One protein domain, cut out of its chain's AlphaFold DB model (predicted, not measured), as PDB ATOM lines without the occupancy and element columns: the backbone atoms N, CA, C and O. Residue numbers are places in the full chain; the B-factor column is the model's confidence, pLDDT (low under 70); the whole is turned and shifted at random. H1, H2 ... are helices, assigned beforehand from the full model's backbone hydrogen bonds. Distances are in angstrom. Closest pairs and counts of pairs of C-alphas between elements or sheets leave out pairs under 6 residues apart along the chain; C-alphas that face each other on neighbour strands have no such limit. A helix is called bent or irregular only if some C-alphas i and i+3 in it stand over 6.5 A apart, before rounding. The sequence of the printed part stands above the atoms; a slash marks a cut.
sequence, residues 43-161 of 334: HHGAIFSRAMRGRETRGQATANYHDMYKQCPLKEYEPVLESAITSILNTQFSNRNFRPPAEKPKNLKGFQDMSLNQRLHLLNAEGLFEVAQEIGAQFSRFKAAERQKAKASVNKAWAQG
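This is residues 43 to 161 of the 334 residues of an uncharacterized protein of Didymella exigua CBS 183.55 (UniProt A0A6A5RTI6). One long helix, H6, makes the long axis, and H3 runs side by side with its first part, the opposite way. The short H4 packs on the last part of H3 with residues 90 to 93 of H3, H5 lies near H3 and the first part of H6, H2 packs on H5 with its residues 62 to 66, H1 lies loosely alongside H6, and the short H7 folds back at H6's other end. The printed part has 119 residues with seven named helices, H1 to H7 in chain order, and no named strand: the class is all helix. It is only just loose, close to compact, with a radius of gyration of the C-alphas of 16.3 A, and elongated, spanning 55 by 33 by 20 A.

H6, residues 125 to 152, and H3, residues 75 to 94, touch at a shallow tilt of 27 degrees, opposite ways; their closest C-alphas, of Gln 92 and Gly 127, are 5.9 A apart. H4, residues 108 to 112, only just touches H3, with 3 pairs of C-alphas within 8 A, the closest those of Phe 93 and Leu 108 at 7.3 A. H5, residues 116 to 122, touches residues 62 to 66 of H2, residues 58 to 70, with closest C-alphas Thr 62 and Leu 120 at 7.1 A. H1, residues 43 to 51, is close to but not clearly touching H6: the closest C-alphas, of Gly 45 and Gly 136, are 6.3 A apart. H7, residues 154 to 159, and H6 touch only at the corner, with C-alphas of Ala 150 and Ala 157 closest at 4.5 A. Every O i to N i+4 pair is within hydrogen-bond range in H1, H2, H4, H5, H6 and H7, and 14 of 16 are in H3.

H6 measures 41.0 A from C-alpha 125 at (195.793, 148.788, 131.063) to C-alpha 152 at (232.725, 149.572, 148.884). H3 measures 29.7 A and is irregular: C-alphas 76 and 79 are 7.2 A apart. H2 measures 18.9 A, and H1 begins at C-alpha 43, (215.415, 140.636, 131.007).

The C-alphas farthest apart, of Pro 101 and Val 154, are 54.9 A apart. The printed part has no cut; the link from H3 to H4, residues 95 to 107, is long. Mean pLDDT of the printed part is 86.2, and residues 43 to 58 are under 70.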
ATOM      1  N   HIS A  43     216.282 141.811 130.872       50.91
ATOM      2  CA  HIS A  43     215.415 140.636 131.007       50.91
ATOM      3  C   HIS A  43     214.110 140.906 131.772       50.91
ATOM      4  O   HIS A  43     213.054 140.721 131.188       50.91
ATOM      5  N   HIS A  44     214.110 141.455 132.989       49.34
ATOM      6  CA  HIS A  44     212.832 141.615 133.711       49.34
ATOM      7  C   HIS A  44     211.934 142.728 133.149       49.34
ATOM      8  O   HIS A  44     210.742 142.506 132.958       49.34
ATOM      9  N   GLY A  45     212.496 143.890 132.799       50.50
ATOM     10  CA  GLY A  45     211.716 144.995 132.233       50.50
ATOM     11  C   GLY A  45     211.185 144.712 130.823       50.50
ATOM     12  O   GLY A  45     210.049 145.072 130.518       50.50
ATOM     13  N   ALA A  46     211.961 144.034 129.963       56.31
ATOM     14  CA  ALA A  46     211.496 143.704 128.615       56.31
ATOM     15  C   ALA A  46     210.571 142.485 128.600       56.31
ATOM     16  O   ALA A  46     209.651 142.475 127.789       56.31
ATOM     17  N   ILE A  47     210.760 141.500 129.491       56.34
ATOM     18  CA  ILE A  47     209.788 140.411 129.673       56.34
ATOM     19  C   ILE A  47     208.464 141.007 130.136       56.34
ATOM     20  O   ILE A  47     207.463 140.757 129.485       56.34
ATOM     21  N   PHE A  48     208.459 141.893 131.136       57.41
ATOM     22  CA  PHE A  48     207.230 142.543 131.593       57.41
ATOM     23  C   PHE A  48     206.579 143.415 130.503       57.41
ATOM     24  O   PHE A  48     205.387 143.314 130.236       57.41
ATOM     25  N   SER A  49     207.367 144.214 129.777       58.28
ATOM     26  CA  SER A  49     206.858 145.054 128.676       58.28
ATOM     27  C   SER A  49     206.385 144.254 127.456       58.28
ATOM     28  O   SER A  49     205.653 144.782 126.619       58.28
ATOM     29  N   ARG A  50     206.858 143.015 127.282       60.41
ATOM     30  CA  ARG A  50     206.447 142.108 126.200       60.41
ATOM     31  C   ARG A  50     205.269 141.239 126.630       60.41
ATOM     32  O   ARG A  50     204.393 141.005 125.812       60.41
ATOM     33  N   ALA A  51     205.216 140.855 127.899       55.78
ATOM     34  CA  ALA A  51     204.100 140.194 128.560       55.78
ATOM     35  C   ALA A  51     202.855 141.089 128.567       55.78
ATOM     36  O   ALA A  51     201.815 140.678 128.075       55.78
ATOM     37  N   MET A  52     202.999 142.365 128.940       57.56
ATOM     38  CA  MET A  52     201.910 143.354 128.889       57.56
ATOM     39  C   MET A  52     201.482 143.736 127.462       57.56
ATOM     40  O   MET A  52     200.401 144.290 127.277       57.56
ATOM     41  N   ARG A  53     202.319 143.463 126.447       62.16
ATOM     42  CA  ARG A  53     201.969 143.610 125.019       62.16
ATOM     43  C   ARG A  53     201.415 142.325 124.399       62.16
ATOM     44  O   ARG A  53     200.732 142.388 123.381       62.16
ATOM     45  N   GLY A  54     201.723 141.171 124.982       55.88
ATOM     46  CA  GLY A  54     201.106 139.894 124.659       55.88
ATOM     47  C   GLY A  54     199.763 139.767 125.367       55.88
ATOM     48  O   GLY A  54     199.475 140.489 126.312       55.88
ATOM     49  N   ARG A  55     198.920 138.832 124.930       56.62
ATOM     50  CA  ARG A  55     197.644 138.496 125.584       56.62
ATOM     51  C   ARG A  55     197.828 137.845 126.970       56.62
ATOM     52  O   ARG A  55     197.105 136.905 127.293       56.62
ATOM     53  N   GLU A  56     198.787 138.274 127.789       62.41
ATOM     54  CA  GLU A  56     198.721 137.911 129.199       62.41
ATOM     55  C   GLU A  56     197.452 138.523 129.779       62.41
ATOM     56  O   GLU A  56     197.151 139.712 129.625       62.41
ATOM     57  N   THR A  57     196.638 137.663 130.378       67.69
ATOM     58  CA  THR A  57     195.382 138.085 130.972       67.69
ATOM     59  C   THR A  57     195.712 139.045 132.112       67.69
ATOM     60  O   THR A  57     196.635 138.821 132.888       67.69
ATOM     61  N   ARG A  58     194.962 140.145 132.236       67.00
ATOM     62  CA  ARG A  58     195.132 141.146 133.311       67.00
ATOM     63  C   ARG A  58     195.304 140.531 134.705       67.00
ATOM     64  O   ARG A  58     196.037 141.082 135.518       67.00
ATOM     65  N   GLY A  59     194.626 139.408 134.962       74.38
ATOM     66  CA  GLY A  59     194.745 138.655 136.210       74.38
ATOM     67  C   GLY A  59     196.169 138.159 136.477       74.38
ATOM     68  O   GLY A  59     196.633 138.236 137.612       74.38
ATOM     69  N   GLN A  60     196.888 137.746 135.430       78.38
ATOM     70  CA  GLN A  60     198.295 137.355 135.497       78.38
ATOM     71  C   GLN A  60     199.180 138.538 135.909       78.38
ATOM     72  O   GLN A  60     200.004 138.399 136.804       78.38
ATOM     73  N   ALA A  61     198.964 139.725 135.328       73.81
ATOM     74  CA  ALA A  61     199.748 140.915 135.660       73.81
ATOM     75  C   ALA A  61     199.584 141.310 137.137       73.81
ATOM     76  O   ALA A  61     200.574 141.546 137.825       73.81
ATOM     77  N   THR A  62     198.349 141.315 137.653       78.19
ATOM     78  CA  THR A  62     198.075 141.602 139.073       78.19
ATOM     79  C   THR A  62     198.663 140.556 140.019       78.19
ATOM     80  O   THR A  62     199.205 140.928 141.058       78.19
ATOM     81  N   ALA A  63     198.623 139.269 139.653       79.50
ATOM     82  CA  ALA A  63     199.262 138.208 140.432       79.50
ATOM     83  C   ALA A  63     200.792 138.375 140.455       79.50
ATOM     84  O   ALA A  63     201.399 138.373 141.526       79.50
ATOM     85  N   ASN A  64     201.391 138.652 139.293       79.31
ATOM     86  CA  ASN A  64     202.827 138.883 139.155       79.31
ATOM     87  C   ASN A  64     203.304 140.060 140.023       79.31
ATOM     88  O   ASN A  64     204.374 139.973 140.619       79.31
ATOM     89  N   TYR A  65     202.525 141.140 140.154       78.88
ATOM     90  CA  TYR A  65     202.888 142.262 141.032       78.88
ATOM     91  C   TYR A  65     202.970 141.877 142.497       78.88
ATOM     92  O   TYR A  65     203.909 142.258 143.195       78.88
ATOM     93  N   HIS A  66     201.968 141.147 142.968       78.94
ATOM     94  CA  HIS A  66     201.910 140.741 144.356       78.94
ATOM     95  C   HIS A  66     203.052 139.774 144.692       78.94
ATOM     96  O   HIS A  66     203.674 139.887 145.750       78.94
ATOM     97  N   ASP A  67     203.393 138.889 143.754       82.69
ATOM     98  CA  ASP A  67     204.546 138.004 143.882       82.69
ATOM     99  C   ASP A  67     205.864 138.783 143.848       82.69
ATOM    100  O   ASP A  67     206.725 138.548 144.693       82.69
ATOM    101  N   MET A  68     206.009 139.773 142.961       79.62
ATOM    102  CA  MET A  68     207.185 140.653 142.929       79.62
ATOM    103  C   MET A  68     207.363 141.438 144.233       79.62
ATOM    104  O   MET A  68     208.489 141.589 144.703       79.62
ATOM    105  N   TYR A  69     206.268 141.922 144.823       78.56
ATOM    106  CA  TYR A  69     206.299 142.631 146.100       78.56
ATOM    107  C   TYR A  69     206.724 141.701 147.242       78.56
ATOM    108  O   TYR A  69     207.653 142.012 147.983       78.56
ATOM    109  N   LYS A  70     206.111 140.515 147.339       82.38
ATOM    110  CA  LYS A  70     206.453 139.503 148.353       82.38
ATOM    111  C   LYS A  70     207.870 138.955 148.214       82.38
ATOM    112  O   LYS A  70     208.453 138.513 149.200       82.38
ATOM    113  N   GLN A  71     208.406 138.954 146.999       81.88
ATOM    114  CA  GLN A  71     209.762 138.506 146.699       81.88
ATOM    115  C   GLN A  71     210.780 139.649 146.731       81.88
ATOM    116  O   GLN A  71     211.892 139.468 146.233       81.88
ATOM    117  N   CYS A  72     210.443 140.815 147.302       80.12
ATOM    118  CA  CYS A  72     211.429 141.868 147.489       80.12
ATOM    119  C   CYS A  72     212.611 141.300 148.301       80.12
ATOM    120  O   CYS A  72     212.436 140.891 149.450       80.12
ATOM    121  N   PRO A  73     213.822 141.218 147.720       75.75
ATOM    122  CA  PRO A  73     214.902 140.434 148.314       75.75
ATOM    123  C   PRO A  73     215.467 141.061 149.594       75.75
ATOM    124  O   PRO A  73     216.205 140.402 150.321       75.75
ATOM    125  N   LEU A  74     215.155 142.333 149.866       86.88
ATOM    126  CA  LEU A  74     215.704 143.096 150.980       86.88
ATOM    127  C   LEU A  74     214.599 143.923 151.644       86.88
ATOM    128  O   LEU A  74     214.084 144.871 151.049       86.88
ATOM    129  N   LYS A  75     214.301 143.596 152.907       91.12
ATOM    130  CA  LYS A  75     213.268 144.258 153.726       91.12
ATOM    131  C   LYS A  75     213.473 145.768 153.863       91.12
ATOM    132  O   LYS A  75     212.517 146.523 153.968       91.12
ATOM    133  N   GLU A  76     214.724 146.217 153.814       93.50
ATOM    134  CA  GLU A  76     215.094 147.636 153.891       93.50
ATOM    135  C   GLU A  76     214.474 148.485 152.766       93.50
ATOM    136  O   GLU A  76     214.259 149.681 152.951       93.50
ATOM    137  N   TYR A  77     214.179 147.886 151.605       94.00
ATOM    138  CA  TYR A  77     213.624 148.599 150.451       94.00
ATOM    139  C   TYR A  77     212.095 148.533 150.352       94.00
ATOM    140  O   TYR A  77     211.520 149.270 149.551       94.00
ATOM    141  N   GLU A  78     211.433 147.703 151.162       92.50
ATOM    142  CA  GLU A  78     209.969 147.585 151.198       92.50
ATOM    143  C   GLU A  78     209.256 148.938 151.389       92.50
ATOM    144  O   GLU A  78     208.443 149.275 150.526       92.50
ATOM    145  N   PRO A  79     209.586 149.777 152.397       93.88
ATOM    146  CA  PRO A  79     208.864 151.037 152.608       93.88
ATOM    147  C   PRO A  79     209.069 152.038 151.463       93.88
ATOM    148  O   PRO A  79     208.158 152.787 151.108       93.88
ATOM    149  N   VAL A  80     210.256 152.043 150.846       95.12
ATOM    150  CA  VAL A  80     210.558 152.916 149.700       95.12
ATOM    151  C   VAL A  80     209.739 152.492 148.481       95.12
ATOM    152  O   VAL A  80     209.188 153.338 147.777       95.12
ATOM    153  N   LEU A  81     209.630 151.183 148.245       94.12
ATOM    154  CA  LEU A  81     208.834 150.636 147.155       94.12
ATOM    155  C   LEU A  81     207.336 150.878 147.376       94.12
ATOM    156  O   LEU A  81     206.656 151.323 146.456       94.12
ATOM    157  N   GLU A  82     206.828 150.637 148.584       93.00
ATOM    158  CA  GLU A  82     205.424 150.869 148.941       93.00
ATOM    159  C   GLU A  82     205.029 152.344 148.787       93.00
ATOM    160  O   GLU A  82     203.975 152.658 148.219       93.00
ATOM    161  N   SER A  83     205.905 153.258 149.219       95.12
ATOM    162  CA  SER A  83     205.729 154.699 149.033       95.12
ATOM    163  C   SER A  83     205.680 155.078 147.549       95.12
ATOM    164  O   SER A  83     204.757 155.776 147.125       95.12
ATOM    165  N   ALA A  84     206.607 154.557 146.733       95.56
ATOM    166  CA  ALA A  84     206.633 154.811 145.294       95.56
ATOM    167  C   ALA A  84     205.370 154.287 144.591       95.56
ATOM    168  O   ALA A  84     204.762 155.012 143.803       95.56
ATOM    169  N   ILE A  85     204.931 153.067 144.925       94.50
ATOM    170  CA  ILE A  85     203.707 152.453 144.391       94.50
ATOM    171  C   ILE A  85     202.472 153.276 144.775       94.50
ATOM    172  O   ILE A  85     201.629 153.576 143.932       94.50
ATOM    173  N   THR A  86     202.365 153.681 146.039       95.62
ATOM    174  CA  THR A  86     201.241 154.502 146.507       95.62
ATOM    175  C   THR A  86     201.224 155.864 145.817       95.62
ATOM    176  O   THR A  86     200.160 156.324 145.400       95.62
ATOM    177  N   SER A  87     202.394 156.479 145.625       97.50
ATOM    178  CA  SER A  87     202.526 157.739 144.895       97.50
ATOM    179  C   SER A  87     202.038 157.606 143.453       97.50
ATOM    180  O   SER A  87     201.197 158.396 143.028       97.50
ATOM    181  N   ILE A  88     202.506 156.598 142.706       97.62
ATOM    182  CA  ILE A  88     202.090 156.422 141.307       97.62
ATOM    183  C   ILE A  88     200.601 156.074 141.204       97.62
ATOM    184  O   ILE A  88     199.926 156.587 140.317       97.62
ATOM    185  N   LEU A  89     200.045 155.296 142.139       96.69
ATOM    186  CA  LEU A  89     198.609 154.996 142.176       96.69
ATOM    187  C   LEU A  89     197.755 156.247 142.387       96.69
ATOM    188  O   LEU A  89     196.723 156.398 141.734       96.69
ATOM    189  N   ASN A  90     198.183 157.157 143.260       97.25
ATOM    190  CA  ASN A  90     197.497 158.433 143.473       97.25
ATOM    191  C   ASN A  90     197.566 159.329 142.220       97.25
ATOM    192  O   ASN A  90     196.588 160.003 141.880       97.25
ATOM    193  N   THR A  91     198.685 159.295 141.489       97.69
ATOM    194  CA  THR A  91     198.809 159.953 140.180       97.69
ATOM    195  C   THR A  91     197.840 159.342 139.166       97.69
ATOM    196  O   THR A  91     197.090 160.074 138.524       97.69
ATOM    197  N   GLN A  92     197.760 158.007 139.084       96.94
ATOM    198  CA  GLN A  92     196.807 157.324 138.197       96.94
ATOM    199  C   GLN A  92     195.349 157.633 138.548       96.94
ATOM    200  O   GLN A  92     194.514 157.773 137.651       96.94
ATOM    201  N   PHE A  93     195.045 157.784 139.843       96.19
ATOM    202  CA  PHE A  93     193.726 158.210 140.300       96.19
ATOM    203  C   PHE A  93     193.375 159.596 139.750       96.19
ATOM    204  O   PHE A  93     192.300 159.793 139.181       96.19
ATOM    205  N   SER A  94     194.316 160.534 139.862       96.69
ATOM    206  CA  SER A  94     194.163 161.912 139.382       96.69
ATOM    207  C   SER A  94     194.013 161.976 137.858       96.69
ATOM    208  O   SER A  94     193.159 162.704 137.353       96.69
ATOM    209  N   ASN A  95     194.753 161.131 137.135       96.50
ATOM    210  CA  ASN A  95     194.694 161.005 135.675       96.50
ATOM    211  C   ASN A  95     193.434 160.280 135.168       96.50
ATOM    212  O   ASN A  95     193.212 160.196 133.965       96.50
ATOM    213  N   ARG A  96     192.581 159.773 136.070       95.25
ATOM    214  CA  ARG A  96     191.344 159.037 135.754       95.25
ATOM    215  C   ARG A  96     191.570 157.758 134.936       95.25
ATOM    216  O   ARG A  96     190.658 157.328 134.223       95.25
ATOM    217  N   ASN A  97     192.719 157.105 135.108       94.75
ATOM    218  CA  ASN A  97     193.101 155.864 134.421       94.75
ATOM    219  C   ASN A  97     192.396 154.619 134.995       94.75
ATOM    220  O   ASN A  97     193.017 153.626 135.373       94.75
ATOM    221  N   PHE A  98     191.065 154.665 135.048       93.62
ATOM    222  CA  PHE A  98     190.211 153.610 135.589       93.62
ATOM    223  C   PHE A  98     189.543 152.786 134.501       93.62
ATOM    224  O   PHE A  98     189.232 153.269 133.412       93.62
ATOM    225  N   ARG A  99     189.253 151.532 134.832       90.69
ATOM    226  CA  ARG A  99     188.487 150.635 133.975       90.69
ATOM    227  C   ARG A  99     187.002 151.049 133.915       90.69
ATOM    228  O   ARG A  99     186.363 151.122 134.960       90.69
ATOM    229  N   PRO A 100     186.395 151.212 132.728       88.06
ATOM    230  CA  PRO A 100     184.937 151.228 132.592       88.06
ATOM    231  C   PRO A 100     184.373 149.798 132.734       88.06
ATOM    232  O   PRO A 100     185.000 148.866 132.217       88.06
ATOM    233  N   PRO A 101     183.214 149.572 133.382       81.00
ATOM    234  CA  PRO A 101     182.333 150.520 134.072       81.00
ATOM    235  C   PRO A 101     182.564 150.561 135.597       81.00
ATOM    236  O   PRO A 101     181.621 150.818 136.335       81.00
ATOM    237  N   ALA A 102     183.770 150.243 136.085       76.25
ATOM    238  CA  ALA A 102     184.012 150.071 137.517       76.25
ATOM    239  C   ALA A 102     183.541 151.300 138.308       76.25
ATOM    240  O   ALA A 102     183.822 152.437 137.913       76.25
ATOM    241  N   GLU A 103     182.824 151.060 139.408       84.38
ATOM    242  CA  GLU A 103     182.403 152.115 140.322       84.38
ATOM    243  C   GLU A 103     183.640 152.875 140.787       84.38
ATOM    244  O   GLU A 103     184.512 152.347 141.484       84.38
ATOM    245  N   LYS A 104     183.758 154.119 140.324       85.06
ATOM    246  CA  LYS A 104     184.904 154.949 140.660       85.06
ATOM    247  C   LYS A 104     184.766 155.373 142.121       85.06
ATOM    248  O   LYS A 104     183.697 155.860 142.503       85.06
ATOM    249  N   PRO A 105     185.831 155.261 142.928       90.56
ATOM    250  CA  PRO A 105     185.839 155.877 144.242       90.56
ATOM    251  C   PRO A 105     185.538 157.374 144.090       90.56
ATOM    252  O   PRO A 105     186.135 158.051 143.252       90.56
ATOM    253  N   LYS A 106     184.597 157.893 144.888       92.19
ATOM    254  CA  LYS A 106     184.146 159.295 144.791       92.19
ATOM    255  C   LYS A 106     185.247 160.297 145.148       92.19
ATOM    256  O   LYS A 106     185.200 161.441 144.710       92.19
ATOM    257  N   ASN A 107     186.215 159.886 145.962       95.75
ATOM    258  CA  ASN A 107     187.304 160.727 146.438       95.75
ATOM    259  C   ASN A 107     188.607 159.923 146.582       95.75
ATOM    260  O   ASN A 107     188.605 158.692 146.629       95.75
ATOM    261  N   LEU A 108     189.728 160.646 146.662       95.44
ATOM    262  CA  LEU A 108     191.057 160.051 146.810       95.44
ATOM    263  C   LEU A 108     191.195 159.276 148.127       95.44
ATOM    264  O   LEU A 108     191.824 158.226 148.146       95.44
ATOM    265  N   LYS A 109     190.577 159.761 149.212       96.56
ATOM    266  CA  LYS A 109     190.631 159.105 150.525       96.56
ATOM    267  C   LYS A 109     190.035 157.696 150.472       96.56
ATOM    268  O   LYS A 109     190.715 156.740 150.811       96.56
ATOM    269  N   GLY A 110     188.836 157.554 149.909       95.94
ATOM    270  CA  GLY A 110     188.191 156.256 149.728       95.94
ATOM    271  C   GLY A 110     188.953 155.330 148.780       95.94
ATOM    272  O   GLY A 110     188.846 154.120 148.916       95.94
ATOM    273  N   PHE A 111     189.747 155.867 147.848       95.75
ATOM    274  CA  PHE A 111     190.681 155.059 147.060       95.75
ATOM    275  C   PHE A 111     191.892 154.605 147.885       95.75
ATOM    276  O   PHE A 111     192.280 153.447 147.797       95.75
ATOM    277  N   GLN A 112     192.484 155.490 148.690       96.31
ATOM    278  CA  GLN A 112     193.635 155.182 149.547       96.31
ATOM    279  C   GLN A 112     193.299 154.182 150.657       96.31
ATOM    280  O   GLN A 112     194.147 153.356 150.986       96.31
ATOM    281  N   ASP A 113     192.066 154.216 151.164       96.44
ATOM    282  CA  ASP A 113     191.558 153.276 152.168       96.44
ATOM    283  C   ASP A 113     191.422 151.839 151.612       96.44
ATOM    284  O   ASP A 113     191.307 150.878 152.373       96.44
ATOM    285  N   MET A 114     191.465 151.655 150.284       95.75
ATOM    286  CA  MET A 114     191.434 150.332 149.658       95.75
ATOM    287  C   MET A 114     192.788 149.619 149.742       95.75
ATOM    288  O   MET A 114     193.866 150.215 149.614       95.75
ATOM    289  N   SER A 115     192.731 148.287 149.825       93.44
ATOM    290  CA  SER A 115     193.932 147.455 149.720       93.44
ATOM    291  C   SER A 115     194.659 147.693 148.391       93.44
ATOM    292  O   SER A 115     194.046 148.003 147.366       93.44
ATOM    293  N   LEU A 116     195.983 147.516 148.388       91.12
ATOM    294  CA  LEU A 116     196.809 147.709 147.192       91.12
ATOM    295  C   LEU A 116     196.293 146.892 145.992       91.12
ATOM    296  O   LEU A 116     196.188 147.413 144.884       91.12
ATOM    297  N   ASN A 117     195.904 145.636 146.226       90.19
ATOM    298  CA  ASN A 117     195.375 144.754 145.183       90.19
ATOM    299  C   ASN A 117     194.074 145.299 144.578       90.19
ATOM    300  O   ASN A 117     193.923 145.320 143.359       90.19
ATOM    301  N   GLN A 118     193.151 145.789 145.412       92.56
ATOM    302  CA  GLN A 118     191.912 146.410 144.935       92.56
ATOM    303  C   GLN A 118     192.210 147.659 144.103       92.56
ATOM    304  O   GLN A 118     191.674 147.794 143.004       92.56
ATOM    305  N   ARG A 119     193.121 148.526 144.571       94.62
ATOM    306  CA  ARG A 119     193.540 149.724 143.828       94.62
ATOM    307  C   ARG A 119     194.094 149.376 142.448       94.62
ATOM    308  O   ARG A 119     193.700 149.997 141.466       94.62
ATOM    309  N   LEU A 120     194.950 148.356 142.358       93.19
ATOM    310  CA  LEU A 120     195.504 147.882 141.085       93.19
ATOM    311  C   LEU A 120     194.425 147.301 140.160       93.19
ATOM    312  O   LEU A 120     194.439 147.575 138.963       93.19
ATOM    313  N   HIS A 121     193.456 146.548 140.688       92.31
ATOM    314  CA  HIS A 121     192.367 145.975 139.887       92.31
ATOM    315  C   HIS A 121     191.423 147.019 139.268       92.31
ATOM    316  O   HIS A 121     190.793 146.732 138.246       92.31
ATOM    317  N   LEU A 122     191.326 148.215 139.858       94.75
ATOM    318  CA  LEU A 122     190.515 149.318 139.333       94.75
ATOM    319  C   LEU A 122     191.172 150.046 138.151       94.75
ATOM    320  O   LEU A 122     190.474 150.716 137.381       94.75
ATOM    321  N   LEU A 123     192.492 149.920 137.986       94.38
ATOM    322  CA  LEU A 123     193.223 150.596 136.920       94.38
ATOM    323  C   LEU A 123     192.936 149.992 135.539       94.38
ATOM    324  O   LEU A 123     192.705 148.791 135.363       94.38
ATOM    325  N   ASN A 124     192.965 150.851 134.521       93.88
ATOM    326  CA  ASN A 124     192.978 150.417 133.129       93.88
ATOM    327  C   ASN A 124     194.367 149.839 132.750       93.88
ATOM    328  O   ASN A 124     195.256 149.680 133.583       93.88
ATOM    329  N   ALA A 125     194.546 149.436 131.487       90.88
ATOM    330  CA  ALA A 125     195.793 148.788 131.063       90.88
ATOM    331  C   ALA A 125     196.975 149.770 131.054       90.88
ATOM    332  O   ALA A 125     198.087 149.385 131.396       90.88
ATOM    333  N   GLU A 126     196.708 151.027 130.706       92.38
ATOM    334  CA  GLU A 126     197.688 152.109 130.667       92.38
ATOM    335  C   GLU A 126     198.197 152.459 132.069       92.38
ATOM    336  O   GLU A 126     199.396 152.393 132.319       92.38
ATOM    337  N   GLY A 127     197.295 152.674 133.031       94.12
ATOM    338  CA  GLY A 127     197.672 152.924 134.419       94.12
ATOM    339  C   GLY A 127     198.433 151.753 135.043       94.12
ATOM    340  O   GLY A 127     199.424 151.963 135.737       94.12
ATOM    341  N   LEU A 128     198.034 150.506 134.753       92.56
ATOM    342  CA  LEU A 128     198.794 149.326 135.184       92.56
ATOM    343  C   LEU A 128     200.193 149.268 134.566       92.56
ATOM    344  O   LEU A 128     201.121 148.802 135.224       92.56
ATOM    345  N   PHE A 129     200.351 149.698 133.315       89.44
ATOM    346  CA  PHE A 129     201.648 149.744 132.651       89.44
ATOM    347  C   PHE A 129     202.565 150.803 133.278       89.44
ATOM    348  O   PHE A 129     203.720 150.497 133.575       89.44
ATOM    349  N   GLU A 130     202.050 152.003 133.558       94.12
ATOM    350  CA  GLU A 130     202.817 153.066 134.222       94.12
ATOM    351  C   GLU A 130     203.273 152.657 135.629       94.12
ATOM    352  O   GLU A 130     204.436 152.847 135.990       94.12
ATOM    353  N   VAL A 131     202.392 152.013 136.404       93.69
ATOM    354  CA  VAL A 131     202.751 151.453 137.718       93.69
ATOM    355  C   VAL A 131     203.896 150.443 137.584       93.69
ATOM    356  O   VAL A 131     204.844 150.477 138.370       93.69
ATOM    357  N   ALA A 132     203.861 149.579 136.567       90.25
ATOM    358  CA  ALA A 132     204.946 148.634 136.310       90.25
ATOM    359  C   ALA A 132     206.269 149.301 136.017       90.25
ATOM    360  O   ALA A 132     207.318 148.853 136.483       90.25
ATOM    361  N   GLN A 133     206.214 150.324 135.171       90.81
ATOM    362  CA  GLN A 133     207.389 151.042 134.735       90.81
ATOM    363  C   GLN A 133     208.070 151.701 135.931       90.81
ATOM    364  O   GLN A 133     209.288 151.576 136.073       90.81
ATOM    365  N   GLU A 134     207.289 152.307 136.827       94.25
ATOM    366  CA  GLU A 134     207.811 152.899 138.057       94.25
ATOM    367  C   GLU A 134     208.417 151.835 138.982       94.25
ATOM    368  O   GLU A 134     209.561 151.972 139.413       94.25
ATOM    369  N   ILE A 135     207.725 150.715 139.214       90.94
ATOM    370  CA  ILE A 135     208.259 149.600 140.015       90.94
ATOM    371  C   ILE A 135     209.579 149.076 139.423       90.94
ATOM    372  O   ILE A 135     210.571 148.894 140.135       90.94
ATOM    373  N   GLY A 136     209.631 148.867 138.106       89.38
ATOM    374  CA  GLY A 136     210.836 148.432 137.401       89.38
ATOM    375  C   GLY A 136     211.984 149.441 137.503       89.38
ATOM    376  O   GLY A 136     213.150 149.049 137.661       89.38
ATOM    377  N   ALA A 137     211.672 150.739 137.466       92.50
ATOM    378  CA  ALA A 137     212.640 151.805 137.687       92.50
ATOM    379  C   ALA A 137     213.190 151.772 139.122       92.50
ATOM    380  O   ALA A 137     214.410 151.834 139.304       92.50
ATOM    381  N   GLN A 138     212.336 151.581 140.133       93.94
ATOM    382  CA  GLN A 138     212.749 151.460 141.536       93.94
ATOM    383  C   GLN A 138     213.661 150.251 141.770       93.94
ATOM    384  O   GLN A 138     214.758 150.404 142.307       93.94
ATOM    385  N   PHE A 139     213.304 149.064 141.266       91.00
ATOM    386  CA  PHE A 139     214.181 147.889 141.362       91.00
ATOM    387  C   PHE A 139     215.539 148.106 140.684       91.00
ATOM    388  O   PHE A 139     216.575 147.654 141.183       91.00
ATOM    389  N   SER A 140     215.563 148.826 139.562       91.06
ATOM    390  CA  SER A 140     216.811 149.184 138.884       91.06
ATOM    391  C   SER A 140     217.675 150.116 139.740       91.06
ATOM    392  O   SER A 140     218.889 149.908 139.832       91.06
ATOM    393  N   ARG A 141     217.058 151.090 140.424       94.88
ATOM    394  CA  ARG A 141     217.729 151.980 141.386       94.88
ATOM    395  C   ARG A 141     218.279 151.199 142.580       94.88
ATOM    396  O   ARG A 141     219.459 151.352 142.889       94.88
ATOM    397  N   PHE A 142     217.499 150.297 143.179       93.44
ATOM    398  CA  PHE A 142     217.966 149.437 144.278       93.44
ATOM    399  C   PHE A 142     219.147 148.569 143.851       93.44
ATOM    400  O   PHE A 142     220.167 148.512 144.535       93.44
ATOM    401  N   LYS A 143     219.075 147.955 142.665       91.50
ATOM    402  CA  LYS A 143     220.176 147.155 142.115       91.50
ATOM    403  C   LYS A 143     221.441 147.987 141.903       91.50
ATOM    404  O   LYS A 143     222.542 147.489 142.143       91.50
ATOM    405  N   ALA A 144     221.307 149.230 141.441       93.00
ATOM    406  CA  ALA A 144     222.430 150.146 141.287       93.00
ATOM    407  C   ALA A 144     223.025 150.549 142.646       93.00
ATOM    408  O   ALA A 144     224.241 150.459 142.816       93.00
ATOM    409  N   ALA A 145     222.188 150.906 143.623       94.25
ATOM    410  CA  ALA A 145     222.615 151.247 144.979       94.25
ATOM    411  C   ALA A 145     223.349 150.076 145.653       94.25
ATOM    412  O   ALA A 145     224.463 150.243 146.148       94.25
ATOM    413  N   GLU A 146     222.798 148.863 145.577       93.56
ATOM    414  CA  GLU A 146     223.439 147.655 146.108       93.56
ATOM    415  C   GLU A 146     224.748 147.315 145.395       93.56
ATOM    416  O   GLU A 146     225.696 146.844 146.017       93.56
ATOM    417  N   ARG A 147     224.858 147.584 144.090       91.44
ATOM    418  CA  ARG A 147     226.142 147.472 143.379       91.44
ATOM    419  C   ARG A 147     227.182 148.448 143.908       91.44
ATOM    420  O   ARG A 147     228.335 148.050 144.036       91.44
ATOM    421  N   GLN A 148     226.801 149.682 144.227       94.00
ATOM    422  CA  GLN A 148     227.734 150.646 144.812       94.00
ATOM    423  C   GLN A 148     228.152 150.235 146.228       94.00
ATOM    424  O   GLN A 148     229.342 150.213 146.526       94.00
ATOM    425  N   LYS A 149     227.203 149.801 147.068       92.12
ATOM    426  CA  LYS A 149     227.510 149.274 148.409       92.12
ATOM    427  C   LYS A 149     228.431 148.050 148.355       92.12
ATOM    428  O   LYS A 149     229.339 147.943 149.170       92.12
ATOM    429  N   ALA A 150     228.213 147.144 147.398       92.38
ATOM    430  CA  ALA A 150     229.062 145.971 147.206       92.38
ATOM    431  C   ALA A 150     230.488 146.359 146.800       92.38
ATOM    432  O   ALA A 150     231.435 145.806 147.338       92.38
ATOM    433  N   LYS A 151     230.666 147.346 145.912       91.12
ATOM    434  CA  LYS A 151     232.006 147.839 145.545       91.12
ATOM    435  C   LYS A 151     232.789 148.383 146.739       91.12
ATOM    436  O   LYS A 151     234.000 148.222 146.781       91.12
ATOM    437  N   ALA A 152     232.102 149.009 147.692       93.25
ATOM    438  CA  ALA A 152     232.725 149.572 148.884       93.25
ATOM    439  C   ALA A 152     233.083 148.522 149.955       93.25
ATOM    440  O   ALA A 152     233.807 148.838 150.892       93.25
ATOM    441  N   SER A 153     232.568 147.288 149.866       94.12
ATOM    442  CA  SER A 153     232.767 146.269 150.900       94.12
ATOM    443  C   SER A 153     232.884 144.868 150.303       94.12
ATOM    444  O   SER A 153     231.908 144.309 149.802       94.12
ATOM    445  N   VAL A 154     234.068 144.267 150.452       90.56
ATOM    446  CA  VAL A 154     234.356 142.890 150.011       90.56
ATOM    447  C   VAL A 154     233.380 141.892 150.639       90.56
ATOM    448  O   VAL A 154     232.825 141.059 149.930       90.56
ATOM    449  N   ASN A 155     233.075 142.038 151.934       91.81
ATOM    450  CA  ASN A 155     232.126 141.166 152.636       91.81
ATOM    451  C   ASN A 155     230.715 141.256 152.045       91.81
ATOM    452  O   ASN A 155     230.060 140.233 151.855       91.81
ATOM    453  N   LYS A 156     230.244 142.467 151.706       92.31
ATOM    454  CA  LYS A 156     228.933 142.637 151.058       92.31
ATOM    455  C   LYS A 156     228.918 142.059 149.651       92.31
ATOM    456  O   LYS A 156     227.933 141.440 149.267       92.31
ATOM    457  N   ALA A 157     229.987 142.255 148.883       91.19
ATOM    458  CA  ALA A 157     230.093 141.652 147.564       91.19
ATOM    459  C   ALA A 157     230.048 140.123 147.650       91.19
ATOM    460  O   ALA A 157     229.247 139.505 146.952       91.19
ATOM    461  N   TRP A 158     230.809 139.540 148.574       87.94
ATOM    462  CA  TRP A 158     230.854 138.100 148.788       87.94
ATOM    463  C   TRP A 158     229.504 137.530 149.244       87.94
ATOM    464  O   TRP A 158     229.017 136.575 148.647       87.94
ATOM    465  N   ALA A 159     228.826 138.182 150.197       88.19
ATOM    466  CA  ALA A 159     227.476 137.804 150.630       88.19
ATOM    467  C   ALA A 159     226.432 137.869 149.496       88.19
ATOM    468  O   ALA A 159     225.423 137.171 149.534       88.19
ATOM    469  N   GLN A 160     226.673 138.692 148.470       88.31
ATOM    470  CA  GLN A 160     225.843 138.783 147.266       88.31
ATOM    471  C   GLN A 160     226.281 137.819 146.148       88.31
ATOM    472  O   GLN A 160     225.784 137.939 145.025       88.31
ATOM    473  N   GLY A 161     227.233 136.917 146.408       87.69
ATOM    474  CA  GLY A 161     227.802 136.016 145.402       87.69
ATOM    475  C   GLY A 161     228.581 136.754 144.309       87.69
ATOM    476  O   GLY A 161     228.642 136.304 143.168       87.69
TER     477      GLY A 161